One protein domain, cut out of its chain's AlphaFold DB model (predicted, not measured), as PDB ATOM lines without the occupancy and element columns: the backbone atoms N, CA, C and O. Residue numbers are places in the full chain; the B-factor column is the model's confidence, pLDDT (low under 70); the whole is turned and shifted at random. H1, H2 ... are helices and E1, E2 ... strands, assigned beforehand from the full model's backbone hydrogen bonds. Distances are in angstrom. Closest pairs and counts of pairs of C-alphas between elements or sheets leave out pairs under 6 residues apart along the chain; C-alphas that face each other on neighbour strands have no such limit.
ATOM      1  N   SER A  12       5.799 -36.702  37.296       39.38
ATOM      2  CA  SER A  12       5.010 -36.023  38.326       39.38
ATOM      3  C   SER A  12       4.165 -34.943  37.662       39.38
ATOM      4  O   SER A  12       4.678 -34.188  36.840       39.38
ATOM      5  N   SER A  13       2.876 -34.880  38.013       52.47
ATOM      6  CA  SER A  13       1.954 -33.794  37.634       52.47
ATOM      7  C   SER A  13       1.849 -33.494  36.127       52.47
ATOM      8  O   SER A  13       1.851 -32.332  35.738       52.47
ATOM      9  N   GLY A  14       1.771 -34.518  35.268       66.94
ATOM     10  CA  GLY A  14       1.561 -34.321  33.822       66.94
ATOM     11  C   GLY A  14       2.763 -33.747  33.058       66.94
ATOM     12  O   GLY A  14       2.616 -33.394  31.889       66.94
ATOM     13  N   VAL A  15       3.938 -33.678  33.699       80.56
ATOM     14  CA  VAL A  15       5.194 -33.195  33.112       80.56
ATOM     15  C   VAL A  15       6.178 -34.345  32.943       80.56
ATOM     16  O   VAL A  15       6.472 -35.053  33.906       80.56
ATOM     17  N   ASP A  16       6.715 -34.478  31.733       84.69
ATOM     18  CA  ASP A  16       7.811 -35.393  31.414       84.69
ATOM     19  C   ASP A  16       9.127 -34.618  31.286       84.69
ATOM     20  O   ASP A  16       9.160 -33.523  30.719       84.69
ATOM     21  N   TYR A  17      10.217 -35.196  31.795       87.38
ATOM     22  CA  TYR A  17      11.550 -34.590  31.772       87.38
ATOM     23  C   TYR A  17      12.523 -35.394  30.918       87.38
ATOM     24  O   TYR A  17      12.575 -36.620  31.026       87.38
ATOM     25  N   TRP A  18      13.359 -34.691  30.157       86.19
ATOM     26  CA  TRP A  18      14.318 -35.285  29.224       86.19
ATOM     27  C   TRP A  18      15.707 -34.684  29.409       86.19
ATOM     28  O   TRP A  18      15.834 -33.497  29.702       86.19
ATOM     29  N   THR A  19      16.750 -35.486  29.195       91.19
ATOM     30  CA  THR A  19      18.135 -35.005  29.065       91.19
ATOM     31  C   THR A  19      18.631 -35.339  27.664       91.19
ATOM     32  O   THR A  19      18.605 -36.504  27.273       91.19
ATOM     33  N   VAL A  20      19.062 -34.326  26.909       90.75
ATOM     34  CA  VAL A  20      19.603 -34.482  25.549       90.75
ATOM     35  C   VAL A  20      20.867 -33.633  25.429       90.75
ATOM     36  O   VAL A  20      20.810 -32.400  25.440       90.75
ATOM     37  N   GLY A  21      22.023 -34.297  25.352       90.12
ATOM     38  CA  GLY A  21      23.327 -33.644  25.469       90.12
ATOM     39  C   GLY A  21      23.447 -32.870  26.785       90.12
ATOM     40  O   GLY A  21      23.194 -33.412  27.859       90.12
ATOM     41  N   ASN A  22      23.784 -31.584  26.691       90.88
ATOM     42  CA  ASN A  22      23.959 -30.697  27.847       90.88
ATOM     43  C   ASN A  22      22.660 -30.022  28.325       90.88
ATOM     44  O   ASN A  22      22.701 -29.218  29.254       90.88
ATOM     45  N   TYR A  23      21.519 -30.308  27.693       93.88
ATOM     46  CA  TYR A  23      20.253 -29.637  27.987       93.88
ATOM     47  C   TYR A  23      19.271 -30.575  28.685       93.88
ATOM     48  O   TYR A  23      19.167 -31.760  28.354       93.88
ATOM     49  N   GLN A  24      18.523 -30.016  29.636       92.38
ATOM     50  CA  GLN A  24      17.396 -30.684  30.276       92.38
ATOM     51  C   GLN A  24      16.099 -29.963  29.925       92.38
ATOM     52  O   GLN A  24      16.001 -28.744  30.063       92.38
ATOM     53  N   TYR A  25      15.105 -30.737  29.507       92.94
ATOM     54  CA  TYR A  25      13.824 -30.248  29.015       92.94
ATOM     55  C   TYR A  25      12.701 -30.710  29.936       92.94
ATOM     56  O   TYR A  25      12.799 -31.766  30.569       92.94
ATOM     57  N   ALA A  26      11.624 -29.935  29.971       92.38
ATOM     58  CA  ALA A  26      10.337 -30.346  30.508       92.38
ATOM     59  C   ALA A  26       9.286 -30.242  29.398       92.38
ATOM     60  O   ALA A  26       9.305 -29.297  28.612       92.38
ATOM     61  N   SER A  27       8.377 -31.208  29.318       92.38
ATOM     62  CA  SER A  27       7.315 -31.236  28.310       92.38
ATOM     63  C   SER A  27       5.975 -31.620  28.914       92.38
ATOM     64  O   SER A  27       5.923 -32.460  29.813       92.38
ATOM     65  N   GLN A  28       4.900 -31.021  28.412       91.69
ATOM     66  CA  GLN A  28       3.538 -31.216  28.904       91.69
ATOM     67  C   GLN A  28       2.552 -31.219  27.742       91.69
ATOM     68  O   GLN A  28       2.804 -30.620  26.694       91.69
ATOM     69  N   SER A  29       1.404 -31.845  27.966       92.12
ATOM     70  CA  SER A  29       0.223 -31.648  27.132       92.12
ATOM     71  C   SER A  29      -0.888 -31.049  27.983       92.12
ATOM     72  O   SER A  29      -0.888 -31.193  29.201       92.12
ATOM     73  N   HIS A  30      -1.842 -30.395  27.347       91.56
ATOM     74  CA  HIS A  30      -3.093 -29.966  27.942       91.56
ATOM     75  C   HIS A  30      -4.216 -30.233  26.943       91.56
ATOM     76  O   HIS A  30      -4.011 -30.121  25.731       91.56
ATOM     77  N   ILE A  31      -5.394 -30.593  27.445       90.31
ATOM     78  CA  ILE A  31      -6.644 -30.557  26.692       90.31
ATOM     79  C   ILE A  31      -7.615 -29.689  27.484       90.31
ATOM     80  O   ILE A  31      -7.897 -29.970  28.650       90.31
ATOM     81  N   GLY A  32      -8.069 -28.612  26.859       84.50
ATOM     82  CA  GLY A  32      -9.058 -27.700  27.409       84.50
ATOM     83  C   GLY A  32     -10.355 -27.843  26.635       84.50
ATOM     84  O   GLY A  32     -10.334 -28.140  25.441       84.50
ATOM     85  N   GLY A  33     -11.486 -27.648  27.300       76.00
ATOM     86  CA  GLY A  33     -12.768 -27.569  26.623       76.00
ATOM     87  C   GLY A  33     -13.768 -26.738  27.395       76.00
ATOM     88  O   GLY A  33     -13.704 -26.650  28.620       76.00
ATOM     89  N   GLU A  34     -14.690 -26.129  26.663       73.06
ATOM     90  CA  GLU A  34     -15.740 -25.282  27.215       73.06
ATOM     91  C   GLU A  34     -17.099 -25.766  26.714       73.06
ATOM     92  O   GLU A  34     -17.236 -26.195  25.564       73.06
ATOM     93  N   VAL A  35     -18.107 -25.709  27.586       70.56
ATOM     94  CA  VAL A  35     -19.508 -25.891  27.200       70.56
ATOM     95  C   VAL A  35     -20.047 -24.518  26.839       70.56
ATOM     96  O   VAL A  35     -20.281 -23.678  27.706       70.56
ATOM     97  N   LEU A  36     -20.238 -24.298  25.548       64.94
ATOM     98  CA  LEU A  36     -20.997 -23.165  25.052       64.94
ATOM     99  C   LEU A  36     -22.476 -23.555  25.200       64.94
ATOM    100  O   LEU A  36     -22.832 -24.713  24.990       64.94
ATOM    101  N   GLY A  37     -23.356 -22.646  25.616       60.62
ATOM    102  CA  GLY A  37     -24.793 -22.949  25.718       60.62
ATOM    103  C   GLY A  37     -25.365 -23.631  24.456       60.62
ATOM    104  O   GLY A  37     -24.738 -23.648  23.395       60.62
ATOM    105  N   ASP A  38     -26.565 -24.202  24.555       73.56
ATOM    106  CA  ASP A  38     -27.229 -24.927  23.453       73.56
ATOM    107  C   ASP A  38     -26.530 -26.238  23.024       73.56
ATOM    108  O   ASP A  38     -26.460 -26.555  21.836       73.56
ATOM    109  N   ASN A  39     -26.026 -27.025  23.986       66.25
ATOM    110  CA  ASN A  39     -25.343 -28.314  23.755       66.25
ATOM    111  C   ASN A  39     -24.099 -28.226  22.855       66.25
ATOM    112  O   ASN A  39     -23.697 -29.224  22.254       66.25
ATOM    113  N   LYS A  40     -23.485 -27.046  22.755       73.75
ATOM    114  CA  LYS A  40     -22.238 -26.871  22.022       73.75
ATOM    115  C   LYS A  40     -21.058 -27.053  22.960       73.75
ATOM    116  O   LYS A  40     -21.066 -26.637  24.112       73.75
ATOM    117  N   SER A  41     -20.005 -27.667  22.465       81.38
ATOM    118  CA  SER A  41     -18.747 -27.736  23.198       81.38
ATOM    119  C   SER A  41     -17.593 -27.675  22.226       81.38
ATOM    120  O   SER A  41     -17.768 -27.893  21.028       81.38
ATOM    121  N   TYR A  42     -16.407 -27.361  22.718       85.31
ATOM    122  CA  TYR A  42     -15.197 -27.540  21.935       85.31
ATOM    123  C   TYR A  42     -14.090 -28.117  22.800       85.31
ATOM    124  O   TYR A  42     -14.092 -27.930  24.015       85.31
ATOM    125  N   PHE A  43     -13.152 -28.812  22.161       90.00
ATOM    126  CA  PHE A  43     -11.859 -29.141  22.747       90.00
ATOM    127  C   PHE A  43     -10.739 -28.490  21.941       90.00
ATOM    128  O   PHE A  43     -10.784 -28.474  20.713       90.00
ATOM    129  N   SER A  44      -9.705 -28.019  22.623       92.88
ATOM    130  CA  SER A  44      -8.413 -27.681  22.030       92.88
ATOM    131  C   SER A  44      -7.305 -28.370  22.820       92.88
ATOM    132  O   SER A  44      -7.439 -28.636  24.018       92.88
ATOM    133  N   ALA A  45      -6.218 -28.720  22.139       95.00
ATOM    134  CA  ALA A  45      -5.031 -29.269  22.777       95.00
ATOM    135  C   ALA A  45      -3.894 -28.260  22.733       95.00
ATOM    136  O   ALA A  45      -3.667 -27.652  21.693       95.00
ATOM    137  N   THR A  46      -3.126 -28.177  23.816       96.12
ATOM    138  CA  THR A  46      -1.865 -27.434  23.865       96.12
ATOM    139  C   THR A  46      -0.723 -28.391  24.179       96.12
ATOM    140  O   THR A  46      -0.813 -29.186  25.110       96.12
ATOM    141  N   GLY A  47       0.350 -28.332  23.402       96.00
ATOM    142  CA  GLY A  47       1.627 -28.965  23.705       96.00
ATOM    143  C   GLY A  47       2.623 -27.925  24.195       96.00
ATOM    144  O   GLY A  47       2.669 -26.816  23.663       96.00
ATOM    145  N   VAL A  48       3.432 -28.288  25.188       95.62
ATOM    146  CA  VAL A  48       4.446 -27.406  25.769       95.62
ATOM    147  C   VAL A  48       5.786 -28.122  25.835       95.62
ATOM    148  O   VAL A  48       5.860 -29.273  26.263       95.62
ATOM    149  N   ILE A  49       6.850 -27.410  25.469       96.12
ATOM    150  CA  ILE A  49       8.232 -27.783  25.777       96.12
ATOM    151  C   ILE A  49       8.973 -26.570  26.349       96.12
ATOM    152  O   ILE A  49       8.797 -25.445  25.880       96.12
ATOM    153  N   SER A  50       9.793 -26.782  27.372       95.06
ATOM    154  CA  SER A  50      10.578 -25.733  28.017       95.06
ATOM    155  C   SER A  50      11.972 -26.207  28.397       95.06
ATOM    156  O   SER A  50      12.221 -27.409  28.541       95.06
ATOM    157  N   SER A  51      12.862 -25.249  28.669       93.62
ATOM    158  CA  SER A  51      14.003 -25.538  29.537       93.62
ATOM    159  C   SER A  51      13.491 -25.993  30.901       93.62
ATOM    160  O   SER A  51      12.524 -25.437  31.429       93.62
ATOM    161  N   LYS A  52      14.127 -27.011  31.487       89.19
ATOM    162  CA  LYS A  52      13.851 -27.406  32.874       89.19
ATOM    163  C   LYS A  52      14.385 -26.368  33.863       89.19
ATOM    164  O   LYS A  52      13.795 -26.172  34.922       89.19
ATOM    165  N   TYR A  53      15.512 -25.740  33.533       86.19
ATOM    166  CA  TYR A  53      16.202 -24.799  34.407       86.19
ATOM    167  C   TYR A  53      16.167 -23.390  33.819       86.19
ATOM    168  O   TYR A  53      16.540 -23.170  32.666       86.19
ATOM    169  N   TYR A  54      15.734 -22.426  34.628       83.25
ATOM    170  CA  TYR A  54      15.534 -21.039  34.208       83.25
ATOM    171  C   TYR A  54      16.837 -20.280  33.903       83.25
ATOM    172  O   TYR A  54      16.805 -19.221  33.280       83.25
ATOM    173  N   ASP A  55      17.991 -20.788  34.326       85.25
ATOM    174  CA  ASP A  55      19.319 -20.232  34.053       85.25
ATOM    175  C   ASP A  55      19.996 -20.855  32.820       85.25
ATOM    176  O   ASP A  55      21.010 -20.340  32.346       85.25
ATOM    177  N   VAL A  56      19.415 -21.914  32.248       89.44
ATOM    178  CA  VAL A  56      19.920 -22.566  31.036       89.44
ATOM    179  C   VAL A  56      19.174 -22.038  29.817       89.44
ATOM    180  O   VAL A  56      17.962 -22.196  29.689       89.44
ATOM    181  N   THR A  57      19.918 -21.430  28.893       94.31
ATOM    182  CA  THR A  57      19.386 -20.976  27.604       94.31
ATOM    183  C   THR A  57      19.564 -22.073  26.561       94.31
ATOM    184  O   THR A  57      20.683 -22.503  26.291       94.31
ATOM    185  N   ILE A  58      18.463 -22.495  25.949       96.06
ATOM    186  CA  ILE A  58      18.436 -23.481  24.873       96.06
ATOM    187  C   ILE A  58      18.505 -22.746  23.522       96.06
ATOM    188  O   ILE A  58      17.717 -21.819  23.311       96.06
ATOM    189  N   PRO A  59      19.421 -23.110  22.602       97.38
ATOM    190  CA  PRO A  59      19.566 -22.448  21.304       97.38
ATOM    191  C   PRO A  59      18.310 -22.506  20.423       97.38
ATOM    192  O   PRO A  59      17.450 -23.368  20.586       97.38
ATOM    193  N   ALA A  60      18.218 -21.585  19.461       97.00
ATOM    194  CA  ALA A  60      17.118 -21.524  18.499       97.00
ATOM    195  C   ALA A  60      16.969 -22.837  17.705       97.00
ATOM    196  O   ALA A  60      17.964 -23.421  17.272       97.00
ATOM    197  N   GLY A  61      15.729 -23.282  17.491       96.62
ATOM    198  CA  GLY A  61      15.393 -24.487  16.727       96.62
ATOM    199  C   GLY A  61      15.613 -25.813  17.465       96.62
ATOM    200  O   GLY A  61      15.462 -26.867  16.857       96.62
ATOM    201  N   TYR A  62      15.988 -25.794  18.750       97.19
ATOM    202  CA  TYR A  62      16.283 -27.014  19.517       97.19
ATOM    203  C   TYR A  62      15.043 -27.620  20.174       97.19
ATOM    204  O   TYR A  62      15.056 -28.808  20.474       97.19
ATOM    205  N   MET A  63      14.004 -26.820  20.418       97.00
ATOM    206  CA  MET A  63      12.768 -27.231  21.076       97.00
ATOM    207  C   MET A  63      11.615 -27.210  20.083       97.00
ATOM    208  O   MET A  63      11.119 -26.131  19.778       97.00
ATOM    209  N   GLY A  64      11.199 -28.381  19.606       96.00
ATOM    210  CA  GLY A  64      10.046 -28.568  18.733       96.00
ATOM    211  C   GLY A  64       8.880 -29.219  19.466       96.00
ATOM    212  O   GLY A  64       9.069 -30.187  20.207       96.00
ATOM    213  N   VAL A  65       7.669 -28.715  19.242       95.62
ATOM    214  CA  VAL A  65       6.444 -29.292  19.804       95.62
ATOM    215  C   VAL A  65       5.307 -29.291  18.790       95.62
ATOM    216  O   VAL A  65       5.168 -28.368  17.989       95.62
ATOM    217  N   GLN A  66       4.506 -30.351  18.844       95.25
ATOM    218  CA  GLN A  66       3.307 -30.564  18.048       95.25
ATOM    219  C   GLN A  66       2.159 -30.972  18.978       95.25
ATOM    220  O   GLN A  66       2.215 -32.023  19.614       95.25
ATOM    221  N   ALA A  67       1.104 -30.166  19.049       96.00
ATOM    222  CA  ALA A  67      -0.122 -30.498  19.773       96.00
ATOM    223  C   ALA A  67      -1.014 -31.451  18.972       96.00
ATOM    224  O   ALA A  67      -1.172 -31.277  17.761       96.00
ATOM    225  N   ARG A  68      -1.619 -32.425  19.667       95.25
ATOM    226  CA  ARG A  68      -2.480 -33.463  19.087       95.25
ATOM    227  C   ARG A  68      -3.671 -33.773  19.994       95.25
ATOM    228  O   ARG A  68      -3.491 -33.915  21.203       95.25
ATOM    229  N   ILE A  69      -4.852 -33.950  19.404       94.94
ATOM    230  CA  ILE A  69      -6.069 -34.445  20.066       94.94
ATOM    231  C   ILE A  69      -6.327 -35.884  19.620       94.94
ATOM    232  O   ILE A  69      -6.320 -36.172  18.425       94.94
ATOM    233  N   PHE A  70      -6.640 -36.764  20.566       93.44
ATOM    234  CA  PHE A  70      -6.995 -38.160  20.331       93.44
ATOM    235  C   PHE A  70      -8.368 -38.495  20.915       93.44
ATOM    236  O   PHE A  70      -8.750 -37.984  21.972       93.44
ATOM    237  N   LYS A  71      -9.097 -39.407  20.266       92.75
ATOM    238  CA  LYS A  71     -10.356 -39.962  20.784       92.75
ATOM    239  C   LYS A  71     -10.071 -41.146  21.705       92.75
ATOM    240  O   LYS A  71      -9.407 -42.094  21.305       92.75
ATOM    241  N   GLN A  72     -10.601 -41.138  22.926       89.25
ATOM    242  CA  GLN A  72     -10.303 -42.171  23.933       89.25
ATOM    243  C   GLN A  72     -10.818 -43.568  23.559       89.25
ATOM    244  O   GLN A  72     -10.228 -44.561  23.967       89.25
ATOM    245  N   SER A  73     -11.909 -43.662  22.793       90.38
ATOM    246  CA  SER A  73     -12.557 -44.947  22.491       90.38
ATOM    247  C   SER A  73     -11.711 -45.878  21.621       90.38
ATOM    248  O   SER A  73     -11.879 -47.090  21.690       90.38
ATOM    249  N   ASN A  74     -10.842 -45.323  20.773       90.06
ATOM    250  CA  ASN A  74     -10.016 -46.085  19.831       90.06
ATOM    251  C   ASN A  74      -8.602 -45.515  19.642       90.06
ATOM    252  O   ASN A  74      -7.844 -46.036  18.832       90.06
ATOM    253  N   ASN A  75      -8.241 -44.457  20.370       89.88
ATOM    254  CA  ASN A  75      -6.951 -43.771  20.293       89.88
ATOM    255  C   ASN A  75      -6.621 -43.160  18.927       89.88
ATOM    256  O   ASN A  75      -5.462 -42.844  18.662       89.88
ATOM    257  N   ALA A  76      -7.626 -42.963  18.072       94.06
ATOM    258  CA  ALA A  76      -7.434 -42.319  16.785       94.06
ATOM    259  C   ALA A  76      -7.099 -40.833  16.968       94.06
ATOM    260  O   ALA A  76      -7.709 -40.145  17.796       94.06
ATOM    261  N   LEU A  77      -6.146 -40.347  16.176       96.00
ATOM    262  CA  LEU A  77      -5.842 -38.930  16.032       96.00
ATOM    263  C   LEU A  77      -7.052 -38.206  15.423       96.00
ATOM    264  O   LEU A  77      -7.625 -38.656  14.434       96.00
ATOM    265  N   ILE A  78      -7.443 -37.095  16.033       95.69
ATOM    266  CA  ILE A  78      -8.588 -36.272  15.619       95.69
ATOM    267  C   ILE A  78      -8.112 -34.972  14.992       95.69
ATOM    268  O   ILE A  78      -8.651 -34.534  13.984       95.69
ATOM    269  N   LYS A  79      -7.114 -34.337  15.608       95.56
ATOM    270  CA  LYS A  79      -6.593 -33.048  15.162       95.56
ATOM    271  C   LYS A  79      -5.129 -32.925  15.537       95.56
ATOM    272  O   LYS A  79      -4.723 -33.432  16.585       95.56
ATOM    273  N   SER A  80      -4.347 -32.271  14.690       96.12
ATOM    274  CA  SER A  80      -2.928 -32.041  14.933       96.12
ATOM    275  C   SER A  80      -2.503 -30.702  14.372       96.12
ATOM    276  O   SER A  80      -2.802 -30.379  13.225       96.12
ATOM    277  N   SER A  81      -1.716 -29.986  15.164       96.00
ATOM    278  CA  SER A  81      -0.858 -28.919  14.654       96.00
ATOM    279  C   SER A  81       0.349 -29.501  13.906       96.00
ATOM    280  O   SER A  81       0.613 -30.705  13.947       96.00
ATOM    281  N   SER A  82       1.096 -28.641  13.235       94.31
ATOM    282  CA  SER A  82       2.433 -28.872  12.714       94.31
ATOM    283  C   SER A  82       3.430 -28.628  13.839       94.31
ATOM    284  O   SER A  82       3.130 -27.955  14.824       94.31
ATOM    285  N   PHE A  83       4.647 -29.142  13.685       94.44
ATOM    286  CA  PHE A  83       5.718 -28.772  14.601       94.44
ATOM    287  C   PHE A  83       6.019 -27.273  14.516       94.44
ATOM    288  O   PHE A  83       6.207 -26.729  13.426       94.44
ATOM    289  N   SER A  84       6.133 -26.634  15.679       95.19
ATOM    290  CA  SER A  84       6.734 -25.307  15.823       95.19
ATOM    291  C   SER A  84       7.920 -25.372  16.771       95.19
ATOM    292  O   SER A  84       7.903 -26.133  17.743       95.19
ATOM    293  N   PHE A  85       8.942 -24.565  16.489       96.12
ATOM    294  CA  PHE A  85      10.184 -24.528  17.247       96.12
ATOM    295  C   PHE A  85      10.444 -23.159  17.864       96.12
ATOM    296  O   PHE A  85       9.947 -22.131  17.397       96.12
ATOM    297  N   ASN A  86      11.279 -23.127  18.903       96.12
ATOM    298  CA  ASN A  86      11.736 -21.871  19.488       96.12
ATOM    299  C   ASN A  86      12.543 -21.048  18.458       96.12
ATOM    300  O   ASN A  86      13.616 -21.484  18.039       96.12
ATOM    301  N   PRO A  87      12.087 -19.844  18.060       94.88
ATOM    302  CA  PRO A  87      12.689 -19.082  16.965       94.88
ATOM    303  C   PRO A  87      14.020 -18.437  17.353       94.88
ATOM    304  O   PRO A  87      14.825 -18.075  16.500       94.88
ATOM    305  N   THR A  88      14.245 -18.280  18.652       94.81
ATOM    306  CA  THR A  88      15.420 -17.658  19.247       94.81
ATOM    307  C   THR A  88      15.915 -18.513  20.406       94.81
ATOM    308  O   THR A  88      15.198 -19.376  20.930       94.81
ATOM    309  N   ALA A  89      17.170 -18.294  20.800       95.62
ATOM    310  CA  ALA A  89      17.699 -18.912  22.002       95.62
ATOM    311  C   ALA A  89      16.894 -18.426  23.220       95.62
ATOM    312  O   ALA A  89      16.680 -17.223  23.374       95.62
ATOM    313  N   THR A  90      16.416 -19.347  24.057       94.94
ATOM    314  CA  THR A  90      15.521 -19.025  25.176       94.94
ATOM    315  C   THR A  90      15.708 -19.987  26.345       94.94
ATOM    316  O   THR A  90      16.008 -21.163  26.158       94.94
ATOM    317  N   ASN A  91      15.513 -19.492  27.561       92.75
ATOM    318  CA  ASN A  91      15.394 -20.285  28.788       92.75
ATOM    319  C   ASN A  91      13.927 -20.542  29.181       92.75
ATOM    320  O   ASN A  91      13.658 -21.080  30.251       92.75
ATOM    321  N   GLY A  92      12.980 -20.105  28.349       93.25
ATOM    322  CA  GLY A  92      11.551 -20.241  28.589       93.25
ATOM    323  C   GLY A  92      10.931 -21.424  27.849       93.25
ATOM    324  O   GLY A  92      11.491 -22.522  27.838       93.25
ATOM    325  N   SER A  93       9.751 -21.213  27.263       94.56
ATOM    326  CA  SER A  93       8.937 -22.304  26.714       94.56
ATOM    327  C   SER A  93       8.266 -21.978  25.383       94.56
ATOM    328  O   SER A  93       8.003 -20.816  25.067       94.56
ATOM    329  N   VAL A  94       8.002 -23.034  24.617       96.50
ATOM    330  CA  VAL A  94       7.221 -23.033  23.379       96.50
ATOM    331  C   VAL A  94       5.884 -23.697  23.674       96.50
ATOM    332  O   VAL A  94       5.855 -24.830  24.154       96.50
ATOM    333  N   HIS A  95       4.797 -22.993  23.376       96.62
ATOM    334  CA  HIS A  95       3.424 -23.478  23.486       96.62
ATOM    335  C   HIS A  95       2.833 -23.526  22.090       96.62
ATOM    336  O   HIS A  95       2.903 -22.526  21.376       96.62
ATOM    337  N   VAL A  96       2.249 -24.656  21.712       96.50
ATOM    338  CA  VAL A  96       1.520 -24.804  20.448       96.50
ATOM    339  C   VAL A  96       0.135 -25.320  20.761       96.50
ATOM    340  O   VAL A  96       0.019 -26.323  21.462       96.50
ATOM    341  N   SER A  97      -0.894 -24.667  20.237       96.12
ATOM    342  CA  SER A  97      -2.286 -25.072  20.406       96.12
ATOM    343  C   SER A  97      -2.919 -25.463  19.076       96.12
ATOM    344  O   SER A  97      -2.647 -24.846  18.047       96.12
ATOM    345  N   THR A  98      -3.778 -26.478  19.092       96.50
ATOM    346  CA  THR A  98      -4.671 -26.764  17.962       96.50
ATOM    347  C   THR A  98      -5.790 -25.729  17.900       96.50
ATOM    348  O   THR A  98      -6.158 -25.148  18.924       96.50
ATOM    349  N   SER A  99      -6.411 -25.568  16.734       94.06
ATOM    350  CA  SER A  99      -7.717 -24.917  16.663       94.06
ATOM    351  C   SER A  99      -8.800 -25.784  17.327       94.06
ATOM    352  O   SER A  99      -8.579 -26.952  17.683       94.06
ATOM    353  N   ASN A 100      -9.979 -25.195  17.533       93.56
ATOM    354  CA  ASN A 100     -11.086 -25.839  18.232       93.56
ATOM    355  C   ASN A 100     -11.649 -27.033  17.447       93.56
ATOM    356  O   ASN A 100     -12.086 -26.904  16.303       93.56
ATOM    357  N   TYR A 101     -11.729 -28.187  18.106       92.06
ATOM    358  CA  TYR A 101     -12.539 -29.318  17.673       92.06
ATOM    359  C   TYR A 101     -13.948 -29.192  18.260       92.06
ATOM    360  O   TYR A 101     -14.138 -29.333  19.468       92.06
ATOM    361  N   ASN A 102     -14.925 -28.889  17.407       90.81
ATOM    362  CA  ASN A 102     -16.277 -28.513  17.820       90.81
ATOM    363  C   ASN A 102     -17.216 -29.717  17.983       90.81
ATOM    364  O   ASN A 102     -17.171 -30.679  17.223       90.81
ATOM    365  N   ASN A 103     -18.124 -29.596  18.947       84.38
ATOM    366  CA  ASN A 103     -19.162 -30.549  19.343       84.38
ATOM    367  C   ASN A 103     -18.668 -32.002  19.507       84.38
ATOM    368  O   ASN A 103     -19.276 -32.934  18.968       84.38
ATOM    369  N   PRO A 104     -17.565 -32.217  20.244       83.12
ATOM    370  CA  PRO A 104     -17.021 -33.541  20.501       83.12
ATOM    371  C   PRO A 104     -18.036 -34.458  21.194       83.12
ATOM    372  O   PRO A 104     -18.637 -34.102  22.205       83.12
ATOM    373  N   THR A 105     -18.161 -35.693  20.703       85.19
ATOM    374  CA  THR A 105     -18.918 -36.765  21.374       85.19
ATOM    375  C   THR A 105     -17.976 -37.810  21.972       85.19
ATOM    376  O   THR A 105     -17.079 -38.312  21.289       85.19
ATOM    377  N   GLY A 106     -18.173 -38.154  23.247       86.75
ATOM    378  CA  GLY A 106     -17.321 -39.097  23.982       86.75
ATOM    379  C   GLY A 106     -16.093 -38.451  24.637       86.75
ATOM    380  O   GLY A 106     -16.026 -37.234  24.792       86.75
ATOM    381  N   GLY A 107     -15.139 -39.282  25.064       88.00
ATOM    382  CA  GLY A 107     -13.916 -38.841  25.742       88.00
ATOM    383  C   GLY A 107     -12.761 -38.549  24.781       88.00
ATOM    384  O   GLY A 107     -12.571 -39.265  23.794       88.00
ATOM    385  N   TYR A 108     -11.955 -37.537  25.111       91.62
ATOM    386  CA  TYR A 108     -10.777 -37.113  24.346       91.62
ATOM    387  C   TYR A 108      -9.575 -36.903  25.266       91.62
ATOM    388  O   TYR A 108      -9.727 -36.725  26.476       91.62
ATOM    389  N   TYR A 109      -8.373 -36.964  24.707       90.38
ATOM    390  CA  TYR A 109      -7.142 -36.632  25.417       90.38
ATOM    391  C   TYR A 109      -6.131 -35.976  24.488       90.38
ATOM    392  O   TYR A 109      -6.205 -36.117  23.269       90.38
ATOM    393  N   SER A 110      -5.181 -35.264  25.080       92.56
ATOM    394  CA  SER A 110      -4.050 -34.662  24.389       92.56
ATOM    395  C   SER A 110      -2.770 -35.418  24.710       92.56
ATOM    396  O   SER A 110      -2.570 -35.863  25.845       92.56
ATOM    397  N   GLN A 111      -1.915 -35.561  23.699       90.81
ATOM    398  CA  GLN A 111      -0.538 -36.008  23.856       90.81
ATOM    399  C   GLN A 111       0.340 -35.334  22.800       90.81
ATOM    400  O   GLN A 111       0.306 -35.705  21.628       90.81
ATOM    401  N   ALA A 112       1.120 -34.338  23.207       93.12
ATOM    402  CA  ALA A 112       1.996 -33.619  22.300       93.12
ATOM    403  C   ALA A 112       3.187 -34.482  21.864       93.12
ATOM    404  O   ALA A 112       3.740 -35.235  22.669       93.12
ATOM    405  N   ALA A 113       3.608 -34.340  20.609       92.69
ATOM    406  CA  ALA A 113       4.882 -34.867  20.140       92.69
ATOM    407  C   ALA A 113       5.982 -33.815  20.278       92.69
ATOM    408  O   ALA A 113       5.743 -32.614  20.137       92.69
ATOM    409  N   ILE A 114       7.185 -34.285  20.591       93.12
ATOM    410  CA  ILE A 114       8.315 -33.480  21.044       93.12
ATOM    411  C   ILE A 114       9.538 -33.810  20.196       93.12
ATOM    412  O   ILE A 114       9.854 -34.980  19.982       93.12
ATOM    413  N   GLN A 115      10.249 -32.778  19.755       94.25
ATOM    414  CA  GLN A 115      11.527 -32.891  19.062       94.25
ATOM    415  C   GLN A 115      12.587 -32.071  19.792       94.25
ATOM    416  O   GLN A 115      12.402 -30.883  20.045       94.25
ATOM    417  N   MET A 116      13.703 -32.712  20.133       95.25
ATOM    418  CA  MET A 116      14.823 -32.093  20.843       95.25
ATOM    419  C   MET A 116      16.109 -32.283  20.050       95.25
ATOM    420  O   MET A 116      16.495 -33.416  19.768       95.25
ATOM    421  N   TRP A 117      16.796 -31.201  19.689       96.88
ATOM    422  CA  TRP A 117      18.055 -31.318  18.952       96.88
ATOM    423  C   TRP A 117      19.176 -31.885  19.830       96.88
ATOM    424  O   TRP A 117      19.483 -31.342  20.895       96.88
ATOM    425  N   TYR A 118      19.837 -32.942  19.352       95.19
ATOM    426  CA  TYR A 118      21.015 -33.522  19.980       95.19
ATOM    427  C   TYR A 118      22.274 -33.201  19.178       95.19
ATOM    428  O   TYR A 118      22.556 -33.825  18.157       95.19
ATOM    429  N   SER A 119      23.051 -32.228  19.661       93.75
ATOM    430  CA  SER A 119      24.233 -31.728  18.949       93.75
ATOM    431  C   SER A 119      25.323 -32.785  18.743       93.75
ATOM    432  O   SER A 119      25.881 -32.837  17.652       93.75
ATOM    433  N   ASP A 120      25.577 -33.665  19.719       92.81
ATOM    434  CA  ASP A 120      26.645 -34.678  19.604       92.81
ATOM    435  C   ASP A 120      26.373 -35.690  18.480       92.81
ATOM    436  O   ASP A 120      27.308 -36.178  17.849       92.81
ATOM    437  N   LEU A 121      25.096 -35.991  18.219       92.62
ATOM    438  CA  LEU A 121      24.671 -36.912  17.160       92.62
ATOM    439  C   LEU A 121      24.149 -36.198  15.909       92.62
ATOM    440  O   LEU A 121      23.806 -36.862  14.937       92.62
ATOM    441  N   SER A 122      24.082 -34.863  15.923       94.62
ATOM    442  CA  SER A 122      23.530 -34.050  14.831       94.62
ATOM    443  C   SER A 122      22.155 -34.533  14.348       94.62
ATOM    444  O   SER A 122      21.908 -34.645  13.149       94.62
ATOM    445  N   GLN A 123      21.256 -34.840  15.287       94.25
ATOM    446  CA  GLN A 123      19.915 -35.343  14.985       94.25
ATOM    447  C   GLN A 123      18.890 -34.898  16.030       94.25
ATOM    448  O   GLN A 123      19.242 -34.591  17.169       94.25
ATOM    449  N   PHE A 124      17.605 -34.937  15.679       92.75
ATOM    450  CA  PHE A 124      16.528 -34.760  16.651       92.75
ATOM    451  C   PHE A 124      16.217 -36.062  17.393       92.75
ATOM    452  O   PHE A 124      15.999 -37.115  16.794       92.75
ATOM    453  N   VAL A 125      16.134 -35.962  18.717       90.88
ATOM    454  CA  VAL A 125      15.498 -36.951  19.583       90.88
ATOM    455  C   VAL A 125      13.998 -36.679  19.564       90.88
ATOM    456  O   VAL A 125      13.560 -35.584  19.917       90.88
ATOM    457  N   ASN A 126      13.221 -37.671  19.135       88.56
ATOM    458  CA  ASN A 126      11.763 -37.600  19.097       88.56
ATOM    459  C   ASN A 126      11.191 -38.233  20.366       88.56
ATOM    460  O   ASN A 126      11.708 -39.243  20.839       88.56
ATOM    461  N   SER A 127      10.128 -37.648  20.903       86.81
ATOM    462  CA  SER A 127       9.408 -38.193  22.047       86.81
ATOM    463  C   SER A 127       7.950 -37.725  22.070       86.81
ATOM    464  O   SER A 127       7.504 -37.001  21.181       86.81
ATOM    465  N   ALA A 128       7.209 -38.121  23.098       86.88
ATOM    466  CA  ALA A 128       5.874 -37.635  23.393       86.88
ATOM    467  C   ALA A 128       5.811 -37.121  24.835       86.88
ATOM    468  O   ALA A 128       6.437 -37.687  25.730       86.88
ATOM    469  N   ALA A 129       5.038 -36.062  25.053       88.25
ATOM    470  CA  ALA A 129       4.729 -35.564  26.383       88.25
ATOM    471  C   ALA A 129       3.699 -36.462  27.093       88.25
ATOM    472  O   ALA A 129       3.114 -37.391  26.510       88.25
ATOM    473  N   GLY A 130       3.433 -36.140  28.359       83.69
ATOM    474  CA  GLY A 130       2.433 -36.814  29.171       83.69
ATOM    475  C   GLY A 130       1.027 -36.624  28.602       83.69
ATOM    476  O   GLY A 130       0.722 -35.599  27.987       83.69
ATOM    477  N   LYS A 131       0.159 -37.619  28.804       86.06
ATOM    478  CA  LYS A 131      -1.244 -37.564  28.371       86.06
ATOM    479  C   LYS A 131      -2.084 -36.721  29.325       86.06
ATOM    480  O   LYS A 131      -1.944 -36.868  30.541       86.06
ATOM    481  N   THR A 132      -3.007 -35.927  28.781       86.00
ATOM    482  CA  THR A 132      -4.025 -35.217  29.573       86.00
ATOM    483  C   THR A 132      -5.442 -35.424  29.025       86.00
ATOM    484  O   THR A 132      -5.648 -35.149  27.844       86.00
ATOM    485  N   PRO A 133      -6.426 -35.841  29.844       85.81
ATOM    486  CA  PRO A 133      -6.230 -36.308  31.215       85.81
ATOM    487  C   PRO A 133      -5.284 -37.519  31.255       85.81
ATOM    488  O   PRO A 133      -4.973 -38.117  30.224       85.81
ATOM    489  N   PHE A 134      -4.771 -37.844  32.440       80.31
ATOM    490  CA  PHE A 134      -3.945 -39.035  32.599       80.31
ATOM    491  C   PHE A 134      -4.805 -40.277  32.335       80.31
ATOM    492  O   PHE A 134      -5.785 -40.517  33.037       80.31
ATOM    493  N   ILE A 135      -4.445 -41.045  31.307       76.06
ATOM    494  CA  ILE A 135      -5.161 -42.251  30.885       76.06
ATOM    495  C   ILE A 135      -4.154 -43.385  30.769       76.06
ATOM    496  O   ILE A 135      -3.088 -43.226  30.167       76.06
ATOM    497  N   ILE A 136      -4.518 -44.533  31.334       70.50
ATOM    498  CA  ILE A 136      -3.777 -45.784  31.207       70.50
ATOM    499  C   ILE A 136      -4.478 -46.624  30.139       70.50
ATOM    500  O   ILE A 136      -5.669 -46.910  30.256       70.50
ATOM    501  N   PHE A 137      -3.738 -47.018  29.107       69.81
ATOM    502  CA  PHE A 137      -4.186 -48.020  28.142       69.81
ATOM    503  C   PHE A 137      -3.679 -49.405  28.563       69.81
ATOM    504  O   PHE A 137      -2.654 -49.479  29.246       69.81
ATOM    505  N   PRO A 138      -4.365 -50.499  28.181       67.19
ATOM    506  CA  PRO A 138      -3.818 -51.845  28.349       67.19
ATOM    507  C   PRO A 138      -2.425 -51.940  27.710       67.19
ATOM    508  O   PRO A 138      -2.159 -51.259  26.717       67.19
ATOM    509  N   LYS A 188      10.449 -34.238  10.048       84.81
ATOM    510  CA  LYS A 188      11.741 -34.501  10.690       84.81
ATOM    511  C   LYS A 188      12.787 -33.573  10.074       84.81
ATOM    512  O   LYS A 188      13.412 -33.973   9.092       84.81
ATOM    513  N   PRO A 189      12.971 -32.349  10.602       90.31
ATOM    514  CA  PRO A 189      14.089 -31.518  10.182       90.31
ATOM    515  C   PRO A 189      15.409 -32.254  10.412       90.31
ATOM    516  O   PRO A 189      15.575 -32.971  11.398       90.31
ATOM    517  N   THR A 190      16.370 -32.052   9.522       93.50
ATOM    518  CA  THR A 190      17.727 -32.598   9.663       93.50
ATOM    519  C   THR A 190      18.639 -31.670  10.457       93.50
ATOM    520  O   THR A 190      19.670 -32.104  10.960       93.50
ATOM    521  N   THR A 191      18.258 -30.394  10.606       96.25
ATOM    522  CA  THR A 191      19.002 -29.384  11.372       96.25
ATOM    523  C   THR A 191      18.068 -28.371  12.052       96.25
ATOM    524  O   THR A 191      16.959 -28.136  11.565       96.25
ATOM    525  N   PRO A 192      18.509 -27.688  13.127       96.75
ATOM    526  CA  PRO A 192      17.758 -26.585  13.732       96.75
ATOM    527  C   PRO A 192      17.493 -25.433  12.753       96.75
ATOM    528  O   PRO A 192      16.436 -24.814  12.779       96.75
ATOM    529  N   GLN A 193      18.428 -25.146  11.847       95.44
ATOM    530  CA  GLN A 193      18.261 -24.103  10.835       95.44
ATOM    531  C   GLN A 193      17.158 -24.464   9.839       95.44
ATOM    532  O   GLN A 193      16.383 -23.596   9.442       95.44
ATOM    533  N   GLU A 194      17.066 -25.735   9.445       94.38
ATOM    534  CA  GLU A 194      15.965 -26.226   8.619       94.38
ATOM    535  C   GLU A 194      14.629 -26.094   9.362       94.38
ATOM    536  O   GLU A 194      13.691 -25.527   8.798       94.38
ATOM    537  N   ALA A 195      14.584 -26.508  10.641       92.94
ATOM    538  CA  ALA A 195      13.431 -26.371  11.540       92.94
ATOM    539  C   ALA A 195      12.833 -24.952  11.499       92.94
ATOM    540  O   ALA A 195      11.645 -24.758  11.225       92.94
ATOM    541  N   LEU A 196      13.697 -23.947  11.660       92.94
ATOM    542  CA  LEU A 196      13.317 -22.535  11.667       92.94
ATOM    543  C   LEU A 196      12.846 -22.011  10.304       92.94
ATOM    544  O   LEU A 196      11.962 -21.155  10.243       92.94
ATOM    545  N   ARG A 197      13.411 -22.506   9.196       89.19
ATOM    546  CA  ARG A 197      13.001 -22.071   7.850       89.19
ATOM    547  C   ARG A 197      11.610 -22.586   7.506       89.19
ATOM    548  O   ARG A 197      10.787 -21.812   7.026       89.19
ATOM    549  N   HIS A 198      11.316 -23.849   7.797       82.38
ATOM    550  CA  HIS A 198      10.007 -24.424   7.483       82.38
ATOM    551  C   HIS A 198       8.877 -23.813   8.308       82.38
ATOM    552  O   HIS A 198       7.844 -23.487   7.722       82.38
ATOM    553  N   GLN A 199       9.076 -23.578   9.614       82.56
ATOM    554  CA  GLN A 199       8.004 -23.030  10.458       82.56
ATOM    555  C   GLN A 199       7.543 -21.639  10.001       82.56
ATOM    556  O   GLN A 199       6.369 -21.305  10.115       82.56
ATOM    557  N   SER A 200       8.451 -20.843   9.422       64.38
ATOM    558  CA  SER A 200       8.139 -19.504   8.900       64.38
ATOM    559  C   SER A 200       7.208 -19.514   7.676       64.38
ATOM    560  O   SER A 200       6.692 -18.472   7.283       64.38
ATOM    561  N   SER A 201       6.970 -20.696   7.096       65.25
ATOM    562  CA  SER A 201       6.132 -20.931   5.914       65.25
ATOM    563  C   SER A 201       4.984 -21.917   6.166       65.25
ATOM    564  O   SER A 201       4.342 -22.378   5.220       65.25
ATOM    565  N   SER A 202       4.738 -22.283   7.430       71.25
ATOM    566  CA  SER A 202       3.720 -23.268   7.785       71.25
ATOM    567  C   SER A 202       2.314 -22.717   7.535       71.25
ATOM    568  O   SER A 202       1.826 -21.855   8.260       71.25
ATOM    569  N   ILE A 203       1.666 -23.248   6.503       80.38
ATOM    570  CA  ILE A 203       0.231 -23.115   6.232       80.38
ATOM    571  C   ILE A 203      -0.466 -24.440   6.547       80.38
ATOM    572  O   ILE A 203       0.206 -25.474   6.606       80.38
ATOM    573  N   SER A 204      -1.793 -24.424   6.704       87.69
ATOM    574  CA  SER A 204      -2.569 -25.666   6.783       87.69
ATOM    575  C   SER A 204      -2.367 -26.502   5.519       87.69
ATOM    576  O   SER A 204      -2.325 -25.967   4.407       87.69
ATOM    577  N   LYS A 205      -2.215 -27.815   5.690       90.81
ATOM    578  CA  LYS A 205      -2.010 -28.778   4.603       90.81
ATOM    579  C   LYS A 205      -2.910 -29.981   4.809       90.81
ATOM    580  O   LYS A 205      -3.028 -30.477   5.924       90.81
ATOM    581  N   ASN A 206      -3.444 -30.506   3.715       94.50
ATOM    582  CA  ASN A 206      -4.179 -31.762   3.742       94.50
ATOM    583  C   ASN A 206      -3.213 -32.898   3.422       94.50
ATOM    584  O   ASN A 206      -2.640 -32.940   2.331       94.50
ATOM    585  N   ILE A 207      -3.015 -33.796   4.386       95.69
ATOM    586  CA  ILE A 207      -2.231 -35.020   4.202       95.69
ATOM    587  C   ILE A 207      -3.176 -36.188   3.886       95.69
ATOM    588  O   ILE A 207      -4.322 -36.182   4.345       95.69
ATOM    589  N   LEU A 223      -3.633 -31.010   8.613       94.75
ATOM    590  CA  LEU A 223      -2.482 -30.635   9.426       94.75
ATOM    591  C   LEU A 223      -2.366 -29.105   9.451       94.75
ATOM    592  O   LEU A 223      -1.935 -28.487   8.478       94.75
ATOM    593  N   GLU A 224      -2.755 -28.485  10.561       94.12
ATOM    594  CA  GLU A 224      -2.754 -27.022  10.729       94.12
ATOM    595  C   GLU A 224      -1.409 -26.524  11.292       94.12
ATOM    596  O   GLU A 224      -0.681 -27.312  11.876       94.12
ATOM    597  N   PRO A 225      -1.007 -25.251  11.164       90.88
ATOM    598  CA  PRO A 225       0.247 -24.762  11.757       90.88
ATOM    599  C   PRO A 225       0.227 -24.728  13.297       90.88
ATOM    600  O   PRO A 225       1.269 -24.897  13.925       90.88
ATOM    601  N   GLY A 226      -0.959 -24.582  13.895       91.25
ATOM    602  CA  GLY A 226      -1.154 -24.363  15.328       91.25
ATOM    603  C   GLY A 226      -0.935 -22.905  15.746       91.25
ATOM    604  O   GLY A 226      -0.198 -22.154  15.106       91.25
ATOM    605  N   GLU A 227      -1.588 -22.490  16.828       93.75
ATOM    606  CA  GLU A 227      -1.359 -21.185  17.453       93.75
ATOM    607  C   GLU A 227      -0.153 -21.272  18.385       93.75
ATOM    608  O   GLU A 227      -0.120 -22.114  19.283       93.75
ATOM    609  N   VAL A 228       0.845 -20.410  18.177       94.19
ATOM    610  CA  VAL A 228       2.125 -20.504  18.888       94.19
ATOM    611  C   VAL A 228       2.306 -19.331  19.838       94.19
ATOM    612  O   VAL A 228       2.195 -18.174  19.438       94.19
ATOM    613  N   THR A 229       2.657 -19.627  21.086       94.69
ATOM    614  CA  THR A 229       3.080 -18.625  22.070       94.69
ATOM    615  C   THR A 229       4.452 -18.987  22.623       94.69
ATOM    616  O   THR A 229       4.728 -20.141  22.951       94.69
ATOM    617  N   TYR A 230       5.315 -17.983  22.758       91.94
ATOM    618  CA  TYR A 230       6.619 -18.119  23.396       91.94
ATOM    619  C   TYR A 230       6.606 -17.354  24.710       91.94
ATOM    620  O   TYR A 230       6.213 -16.188  24.742       91.94
ATOM    621  N   SER A 231       7.067 -17.982  25.786       87.12
ATOM    622  CA  SER A 231       7.276 -17.292  27.058       87.12
ATOM    623  C   SER A 231       8.748 -17.310  27.434       87.12
ATOM    624  O   SER A 231       9.471 -18.253  27.108       87.12
ATOM    625  N   ALA A 232       9.197 -16.258  28.113       80.62
ATOM    626  CA  ALA A 232      10.481 -16.251  28.802       80.62
ATOM    627  C   ALA A 232      10.326 -16.892  30.187       80.62
ATOM    628  O   ALA A 232       9.239 -16.872  30.769       80.62
TER     629      ALA A 232
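What this domain is: This is residues 12 to 138, 188 to 207 and 223 to 232 of the 235 residues of an uncharacterized protein of Cohnella sp. LGH (UniProt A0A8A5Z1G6). Two layers of strands make a sandwich: one is a twisted sheet of five strands, E1 E2 E3 E7 E12, and partly face to face with it is a layer of two small sheets, E4 E9 E10 and E6 E5 E8, set end to end where E4 runs on into E5 and E8 into E9. The long hairpin of E2 and E3 reaches one end of the longest axis, and the short helix H1 grazes the sheet E4 E9 E10. The printed part has 157 residues, with ten strands, then H1, then two more strands along the chain; the three sheets are antiparallel and the class is mostly strand. It is compact, with a radius of gyration of the C-alphas of 15.7 A and spans of 51 by 35 by 29 A.

Where its parts are: E1, residues 15 to 20, begins at C-alpha 15 at (5.194, -33.195, 33.112). E2, residues 23 to 36, is 41.9 A long, and E3, residues 40 to 51, is 37.0 A. E4 is residues 63 to 66, E5 68 to 71, E6 77 to 81, E7 93 to 97 and E8 108 to 110. E9 is residues 113 to 118 and E10 123 to 128. H1 is residues 192 to 199, E11 205 to 207, and E12, residues 227 to 231, ends at C-alpha 231 at (7.276, -17.292, 27.058).

How they stand to each other: E1, E2 and E3 form a meander, each strand the antiparallel neighbour of the one before; N 18 and O 25 are 3.0 A apart, N 30 and O 46 2.7 A. E7 is the neighbour of E3, with N 47 and O 96 at 2.8 A, and of the edge strand E12, with N 95 and O 229 at 2.9 A. This sheet and E4 E9 E10 form a sandwich, two sheets face to face, with best planes 30 degrees apart; the closest C-alphas of E3 and E4, Gly 47 and Gln 66, are 6.1 A apart. E9 is the neighbour of E4, with N 64 and O 115 at 2.8 A, and forms a hairpin with E10, with N 116 and O 125 at 2.9 A. E5 is the neighbour of E8, with N 70 and O 109 at 2.8 A, and forms a hairpin with E6, with N 69 and O 79 at 2.9 A. The closest C-alphas of E2 and E8, Ile 31 and Ser 110, are 5.4 A apart. H1 only grazes the sheet E4 E9 E10 with residues 192 to 196; in it every O i to N i+4 pair is within hydrogen-bond range. E11 pairs with no named strand.

The domain as a whole: The C-alphas farthest apart, of Asp 38 and Asp 120, are 54.9 A apart. Residues 139 to 187 and 208 to 222 are not printed, with C-alpha gaps of 29.2 A and 6.8 A. The links E3 to E4 and E6 to E7 are long. The mean pLDDT of the printed part is 88.9; residues 12 to 14, 36 to 37, 39, 137 to 138 and 200 to 201 are under 70.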